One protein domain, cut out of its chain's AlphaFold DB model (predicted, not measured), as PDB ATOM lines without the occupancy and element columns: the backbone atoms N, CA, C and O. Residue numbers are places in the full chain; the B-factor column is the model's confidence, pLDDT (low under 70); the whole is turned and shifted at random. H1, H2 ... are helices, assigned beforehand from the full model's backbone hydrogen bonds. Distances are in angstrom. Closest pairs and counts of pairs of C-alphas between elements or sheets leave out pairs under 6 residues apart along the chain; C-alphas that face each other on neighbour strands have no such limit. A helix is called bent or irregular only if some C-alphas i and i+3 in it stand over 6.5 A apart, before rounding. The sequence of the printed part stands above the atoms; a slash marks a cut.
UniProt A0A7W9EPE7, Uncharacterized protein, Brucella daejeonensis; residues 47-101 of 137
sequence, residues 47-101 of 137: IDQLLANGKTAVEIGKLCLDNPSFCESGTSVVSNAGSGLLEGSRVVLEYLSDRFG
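What this domain is: This is residues 47 to 101 of the 137 residues of an uncharacterized protein of Brucella daejeonensis (UniProt A0A7W9EPE7). From residue 47, two helices make an open hook: H1 runs to a corner at Asn 67, and the longer, bent H2 turns back and sweeps on in two arms, with the middle left empty. The printed part has 55 residues, 53 of them in two named helices, H1 then H2, with no named strand; its class is all helix, and it is only just loose, close to extended, with a radius of gyration of the C-alphas of 15.0 A and spans of 40 by 30 by 16 A.

How they stand to each other: H1, residues 47 to 66, has a kink of 48 degrees near residue 54 and is only just irregular: C-alphas 53 and 56 are 6.8 A apart. H2, residues 68 to 100, was assigned as one helix by its hydrogen bonds but is bent, C-alphas 81 and 84 being 6.9 A apart; its arms H2a, residues 68 to 81, and H2b, residues 84 to 100, are about perpendicular at 79 degrees. H2a is itself irregular: C-alphas 73 and 76 are 6.8 A apart. H1, with residues 63 to 64 alone, and H2a, with 70 to 71 alone, only just touch, with 3 pairs of C-alphas within 8 A, only at the corner by their tight link; the closest C-alphas, of Cys 64 and Cys 71, are 5.3 A apart. They run opposite ways at a steep tilt of 55 degrees; H1 and H2b are apart. Every O i to N i+4 pair is within hydrogen-bond range in H2b, 14 of 16 in H1 and 7 of 10 in H2a.

Where its parts are: Find C-alpha 47 at (-3.752, 41.644, -44.802); H1 runs 26.4 A to C-alpha 66. From C-alpha 68, H2a runs 19.9 A to C-alpha 81; H2b runs 23.9 A to C-alpha 100 at (-10.424, 42.882, -22.892).

The domain as a whole: The C-alphas farthest apart, of Ser 69 and Arg 99, are 40.6 A apart. The printed part has no cut; pLDDT is under 70 at residues 47 to 53 and 80 to 82.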
ATOM      1  N   ILE A  47      -3.456  43.074 -44.906       65.12
ATOM      2  CA  ILE A  47      -3.752  41.644 -44.802       65.12
ATOM      3  C   ILE A  47      -3.319  40.908 -46.079       65.12
ATOM      4  O   ILE A  47      -2.470  40.038 -45.970       65.12
ATOM      5  N   ASP A  48      -3.773  41.273 -47.283       63.38
ATOM      6  CA  ASP A  48      -3.297  40.626 -48.526       63.38
ATOM      7  C   ASP A  48      -1.805  40.822 -48.768       63.38
ATOM      8  O   ASP A  48      -1.159  39.929 -49.300       63.38
ATOM      9  N   GLN A  49      -1.213  41.934 -48.335       58.34
ATOM     10  CA  GLN A  49       0.231  42.140 -48.414       58.34
ATOM     11  C   GLN A  49       0.979  41.247 -47.406       58.34
ATOM     12  O   GLN A  49       2.034  40.705 -47.726       58.34
ATOM     13  N   LEU A  50       0.417  41.019 -46.213       61.44
ATOM     14  CA  LEU A  50       0.905  40.041 -45.234       61.44
ATOM     15  C   LEU A  50       0.699  38.599 -45.714       61.44
ATOM     16  O   LEU A  50       1.571  37.772 -45.476       61.44
ATOM     17  N   LEU A  51      -0.400  38.283 -46.406       66.06
ATOM     18  CA  LEU A  51      -0.644  36.962 -46.994       66.06
ATOM     19  C   LEU A  51       0.246  36.719 -48.221       66.06
ATOM     20  O   LEU A  51       0.791  35.626 -48.368       66.06
ATOM     21  N   ALA A  52       0.458  37.732 -49.061       65.62
ATOM     22  CA  ALA A  52       1.360  37.671 -50.208       65.62
ATOM     23  C   ALA A  52       2.815  37.482 -49.756       65.62
ATOM     24  O   ALA A  52       3.524  36.632 -50.294       65.62
ATOM     25  N   ASN A  53       3.237  38.193 -48.706       61.75
ATOM     26  CA  ASN A  53       4.568  38.040 -48.109       61.75
ATOM     27  C   ASN A  53       4.678  36.777 -47.233       61.75
ATOM     28  O   ASN A  53       5.756  36.200 -47.089       61.75
ATOM     29  N   GLY A  54       3.559  36.325 -46.667       72.31
ATOM     30  CA  GLY A  54       3.438  35.159 -45.793       72.31
ATOM     31  C   GLY A  54       3.355  33.828 -46.535       72.31
ATOM     32  O   GLY A  54       3.421  32.778 -45.897       72.31
ATOM     33  N   LYS A  55       3.278  33.839 -47.872       77.56
ATOM     34  CA  LYS A  55       3.327  32.628 -48.703       77.56
ATOM     35  C   LYS A  55       4.534  31.750 -48.368       77.56
ATOM     36  O   LYS A  55       4.397  30.534 -48.284       77.56
ATOM     37  N   THR A  56       5.685  32.361 -48.098       76.75
ATOM     38  CA  THR A  56       6.902  31.646 -47.688       76.75
ATOM     39  C   THR A  56       6.728  30.949 -46.339       76.75
ATOM     40  O   THR A  56       7.116  29.796 -46.202       76.75
ATOM     41  N   ALA A  57       6.079  31.584 -45.360       80.44
ATOM     42  CA  ALA A  57       5.797  30.969 -44.063       80.44
ATOM     43  C   ALA A  57       4.821  29.786 -44.186       80.44
ATOM     44  O   ALA A  57       5.008  28.763 -43.530       80.44
ATOM     45  N   VAL A  58       3.815  29.897 -45.060       83.69
ATOM     46  CA  VAL A  58       2.860  28.810 -45.338       83.69
ATOM     47  C   VAL A  58       3.534  27.652 -46.078       83.69
ATOM     48  O   VAL A  58       3.292  26.494 -45.744       83.69
ATOM     49  N   GLU A  59       4.408  27.936 -47.044       81.31
ATOM     50  CA  GLU A  59       5.177  26.910 -47.760       81.31
ATOM     51  C   GLU A  59       6.189  26.208 -46.852       81.31
ATOM     52  O   GLU A  59       6.286  24.986 -46.899       81.31
ATOM     53  N   ILE A  60       6.879  26.939 -45.969       84.25
ATOM     54  CA  ILE A  60       7.762  26.347 -44.951       84.25
ATOM     55  C   ILE A  60       6.945  25.499 -43.968       84.25
ATOM     56  O   ILE A  60       7.354  24.393 -43.622       84.25
ATOM     57  N   GLY A  61       5.764  25.976 -43.561       86.00
ATOM     58  CA  GLY A  61       4.840  25.214 -42.722       86.00
ATOM     59  C   GLY A  61       4.399  23.910 -43.388       86.00
ATOM     60  O   GLY A  61       4.443  22.852 -42.765       86.00
ATOM     61  N   LYS A  62       4.052  23.958 -44.679       87.31
ATOM     62  CA  LYS A  62       3.733  22.765 -45.466       87.31
ATOM     63  C   LYS A  62       4.937  21.831 -45.595       87.31
ATOM     64  O   LYS A  62       4.785  20.630 -45.407       87.31
ATOM     65  N   LEU A  63       6.130  22.366 -45.846       87.62
ATOM     66  CA  LEU A  63       7.357  21.579 -45.953       87.62
ATOM     67  C   LEU A  63       7.673  20.845 -44.645       87.62
ATOM     68  O   LEU A  63       8.102  19.699 -44.680       87.62
ATOM     69  N   CYS A  64       7.404  21.472 -43.501       88.56
ATOM     70  CA  CYS A  64       7.528  20.838 -42.194       88.56
ATOM     71  C   CYS A  64       6.467  19.763 -41.925       88.56
ATOM     72  O   CYS A  64       6.777  18.772 -41.268       88.56
ATOM     73  N   LEU A  65       5.235  19.943 -42.414       89.19
ATOM     74  CA  LEU A  65       4.187  18.920 -42.316       89.19
ATOM     75  C   LEU A  65       4.504  17.704 -43.190       89.19
ATOM     76  O   LEU A  65       4.336  16.571 -42.747       89.19
ATOM     77  N   ASP A  66       4.990  17.944 -44.408       93.00
ATOM     78  CA  ASP A  66       5.345  16.887 -45.355       93.00
ATOM     79  C   ASP A  66       6.687  16.217 -44.986       93.00
ATOM     80  O   ASP A  66       6.889  15.040 -45.280       93.00
ATOM     81  N   ASN A  67       7.611  16.939 -44.332       88.81
ATOM     82  CA  ASN A  67       8.929  16.449 -43.908       88.81
ATOM     83  C   ASN A  67       9.316  16.975 -42.505       88.81
ATOM     84  O   ASN A  67       9.958  18.026 -42.384       88.81
ATOM     85  N   PRO A  68       9.014  16.227 -41.426       87.44
ATOM     86  CA  PRO A  68       9.240  16.690 -40.054       87.44
ATOM     87  C   PRO A  68      10.723  16.860 -39.686       87.44
ATOM     88  O   PRO A  68      11.051  17.685 -38.835       87.44
ATOM     89  N   SER A  69      11.636  16.158 -40.362       85.06
ATOM     90  CA  SER A  69      13.086  16.251 -40.125       85.06
ATOM     91  C   SER A  69      13.664  17.638 -40.426       85.06
ATOM     92  O   SER A  69      14.628  18.066 -39.786       85.06
ATOM     93  N   PHE A  70      13.062  18.372 -41.367       84.31
ATOM     94  CA  PHE A  70      13.464  19.739 -41.698       84.31
ATOM     95  C   PHE A  70      13.138  20.702 -40.550       84.31
ATOM     96  O   PHE A  70      13.960  21.542 -40.178       84.31
ATOM     97  N   CYS A  71      11.963  20.530 -39.941       86.88
ATOM     98  CA  CYS A  71      11.566  21.306 -38.777       86.88
ATOM     99  C   CYS A  71      12.392  20.934 -37.542       86.88
ATOM    100  O   CYS A  71      12.884  21.831 -36.864       86.88
ATOM    101  N   GLU A  72      12.602  19.640 -37.284       87.12
ATOM    102  CA  GLU A  72      13.384  19.145 -36.142       87.12
ATOM    103  C   GLU A  72      14.809  19.717 -36.133       87.12
ATOM    104  O   GLU A  72      15.242  20.287 -35.128       87.12
ATOM    105  N   SER A  73      15.485  19.690 -37.285       85.12
ATOM    106  CA  SER A  73      16.817  20.279 -37.473       85.12
ATOM    107  C   SER A  73      16.832  21.806 -37.268       85.12
ATOM    108  O   SER A  73      17.754  22.360 -36.666       85.12
ATOM    109  N   GLY A  74      15.779  22.503 -37.710       75.69
ATOM    110  CA  GLY A  74      15.651  23.960 -37.590       75.69
ATOM    111  C   GLY A  74      15.208  24.464 -36.210       75.69
ATOM    112  O   GLY A  74      15.458  25.628 -35.875       75.69
ATOM    113  N   THR A  75      14.590  23.614 -35.380       79.56
ATOM    114  CA  THR A  75      14.026  24.018 -34.078       79.56
ATOM    115  C   THR A  75      15.056  24.640 -33.145       79.56
ATOM    116  O   THR A  75      14.726  25.570 -32.414       79.56
ATOM    117  N   SER A  76      16.310  24.189 -33.190       75.88
ATOM    118  CA  SER A  76      17.375  24.679 -32.306       75.88
ATOM    119  C   SER A  76      17.755  26.136 -32.597       75.88
ATOM    120  O   SER A  76      18.079  26.900 -31.687       75.88
ATOM    121  N   VAL A  77      17.671  26.549 -33.866       73.12
ATOM    122  CA  VAL A  77      17.953  27.928 -34.295       73.12
ATOM    123  C   VAL A  77      16.767  28.836 -33.967       73.12
ATOM    124  O   VAL A  77      16.948  29.937 -33.446       73.12
ATOM    125  N   VAL A  78      15.544  28.351 -34.203       79.25
ATOM    126  CA  VAL A  78      14.313  29.113 -33.945       79.25
ATOM    127  C   VAL A  78      14.023  29.242 -32.449       79.25
ATOM    128  O   VAL A  78      13.614  30.309 -32.012       79.25
ATOM    129  N   SER A  79      14.275  28.215 -31.636       73.81
ATOM    130  CA  SER A  79      13.986  28.242 -30.191       73.81
ATOM    131  C   SER A  79      14.867  29.245 -29.443       73.81
ATOM    132  O   SER A  79      14.382  29.981 -28.581       73.81
ATOM    133  N   ASN A  80      16.147  29.343 -29.819       67.31
ATOM    134  CA  ASN A  80      17.064  30.323 -29.237       67.31
ATOM    135  C   ASN A  80      16.706  31.765 -29.629       67.31
ATOM    136  O   ASN A  80      16.804  32.658 -28.793       67.31
ATOM    137  N   ALA A  81      16.251  32.000 -30.862       66.94
ATOM    138  CA  ALA A  81      15.830  33.329 -31.314       66.94
ATOM    139  C   ALA A  81      14.391  33.699 -30.888       66.94
ATOM    140  O   ALA A  81      14.071  34.873 -30.717       66.94
ATOM    141  N   GLY A  82      13.517  32.706 -30.722       66.88
ATOM    142  CA  GLY A  82      12.080  32.879 -30.510       66.88
ATOM    143  C   GLY A  82      11.647  32.914 -29.047       66.88
ATOM    144  O   GLY A  82      10.592  33.471 -28.757       66.88
ATOM    145  N   SER A  83      12.444  32.381 -28.115       73.62
ATOM    146  CA  SER A  83      12.106  32.361 -26.681       73.62
ATOM    147  C   SER A  83      11.797  33.757 -26.118       73.62
ATOM    148  O   SER A  83      10.790  33.927 -25.436       73.62
ATOM    149  N   GLY A  84      12.579  34.779 -26.483       76.56
ATOM    150  CA  GLY A  84      12.323  36.167 -26.075       76.56
ATOM    151  C   GLY A  84      11.077  36.794 -26.716       76.56
ATOM    152  O   GLY A  84      10.372  37.564 -26.069       76.56
ATOM    153  N   LEU A  85      10.766  36.437 -27.967       79.44
ATOM    154  CA  LEU A  85       9.561  36.907 -28.663       79.44
ATOM    155  C   LEU A  85       8.298  36.279 -28.062       79.44
ATOM    156  O   LEU A  85       7.308  36.977 -27.842       79.44
ATOM    157  N   LEU A  86       8.331  34.971 -27.796       79.06
ATOM    158  CA  LEU A  86       7.230  34.227 -27.183       79.06
ATOM    159  C   LEU A  86       6.930  34.754 -25.780       79.06
ATOM    160  O   LEU A  86       5.770  34.960 -25.439       79.06
ATOM    161  N   GLU A  87       7.967  35.039 -24.995       81.81
ATOM    162  CA  GLU A  87       7.781  35.600 -23.660       81.81
ATOM    163  C   GLU A  87       7.237  37.033 -23.704       81.81
ATOM    164  O   GLU A  87       6.284  37.358 -23.000       81.81
ATOM    165  N   GLY A  88       7.749  37.872 -24.609       79.62
ATOM    166  CA  GLY A  88       7.210  39.219 -24.810       79.62
ATOM    167  C   GLY A  88       5.756  39.219 -25.289       79.62
ATOM    168  O   GLY A  88       4.956  40.047 -24.856       79.62
ATOM    169  N   SER A  89       5.381  38.267 -26.147       83.06
ATOM    170  CA  SER A  89       3.999  38.138 -26.615       83.06
ATOM    171  C   SER A  89       3.066  37.575 -25.545       83.06
ATOM    172  O   SER A  89       1.933  38.042 -25.484       83.06
ATOM    173  N   ARG A  90       3.523  36.685 -24.649       85.62
ATOM    174  CA  ARG A  90       2.745  36.270 -23.464       85.62
ATOM    175  C   ARG A  90       2.366  37.455 -22.591       85.62
ATOM    176  O   ARG A  90       1.189  37.628 -22.319       85.62
ATOM    177  N   VAL A  91       3.325  38.310 -22.240       85.38
ATOM    178  CA  VAL A  91       3.064  39.496 -21.404       85.38
ATOM    179  C   VAL A  91       2.042  40.432 -22.060       85.38
ATOM    180  O   VAL A  91       1.136  40.946 -21.406       85.38
ATOM    181  N   VAL A  92       2.144  40.635 -23.376       88.38
ATOM    182  CA  VAL A  92       1.184  41.460 -24.124       88.38
ATOM    183  C   VAL A  92      -0.192  40.793 -24.202       88.38
ATOM    184  O   VAL A  92      -1.201  41.469 -24.021       88.38
ATOM    185  N   LEU A  93      -0.257  39.480 -24.437       85.31
ATOM    186  CA  LEU A  93      -1.500  38.704 -24.449       85.31
ATOM    187  C   LEU A  93      -2.172  38.682 -23.075       85.31
ATOM    188  O   LEU A  93      -3.387  38.820 -23.015       85.31
ATOM    189  N   GLU A  94      -1.411  38.568 -21.987       85.31
ATOM    190  CA  GLU A  94      -1.913  38.658 -20.613       85.31
ATOM    191  C   GLU A  94      -2.488  40.044 -20.328       85.31
ATOM    192  O   GLU A  94      -3.610  40.153 -19.841       85.31
ATOM    193  N   TYR A  95      -1.785  41.109 -20.719       86.81
ATOM    194  CA  TYR A  95      -2.285  42.478 -20.585       86.81
ATOM    195  C   TYR A  95      -3.562  42.723 -21.407       86.81
ATOM    196  O   TYR A  95      -4.513  43.357 -20.945       86.81
ATOM    197  N   LEU A  96      -3.610  42.199 -22.635       87.12
ATOM    198  CA  LEU A  96      -4.803  42.258 -23.478       87.12
ATOM    199  C   LEU A  96      -5.944  41.415 -22.893       87.12
ATOM    200  O   LEU A  96      -7.095  41.841 -22.937       87.12
ATOM    201  N   SER A  97      -5.638  40.252 -22.319       83.94
ATOM    202  CA  SER A  97      -6.605  39.371 -21.666       83.94
ATOM    203  C   SER A  97      -7.187  40.003 -20.404       83.94
ATOM    204  O   SER A  97      -8.390  39.933 -20.199       83.94
ATOM    205  N   ASP A  98      -6.383  40.655 -19.570       86.25
ATOM    206  CA  ASP A  98      -6.874  41.347 -18.373       86.25
ATOM    207  C   ASP A  98      -7.806  42.514 -18.750       86.25
ATOM    208  O   ASP A  98      -8.885  42.702 -18.189       86.25
ATOM    209  N   ARG A  99      -7.446  43.266 -19.798       79.19
ATOM    210  CA  ARG A  99      -8.183  44.473 -20.192       79.19
ATOM    211  C   ARG A  99      -9.406  44.220 -21.076       79.19
ATOM    212  O   ARG A  99     -10.369  44.982 -21.009       79.19
ATOM    213  N   PHE A 100      -9.371  43.188 -21.915       82.12
ATOM    214  CA  PHE A 100     -10.424  42.882 -22.892       82.12
ATOM    215  C   PHE A 100     -11.056  41.502 -22.700       82.12
ATOM    216  O   PHE A 100     -12.123  41.240 -23.252       82.12
ATOM    217  N   GLY A 101     -10.466  40.629 -21.885       71.69
ATOM    218  CA  GLY A 101     -10.982  39.295 -21.568       71.69
ATOM    219  C   GLY A 101     -12.122  39.309 -20.555       71.69
ATOM    220  O   GLY A 101     -12.285  38.350 -19.808       71.69
TER     221      GLY A 101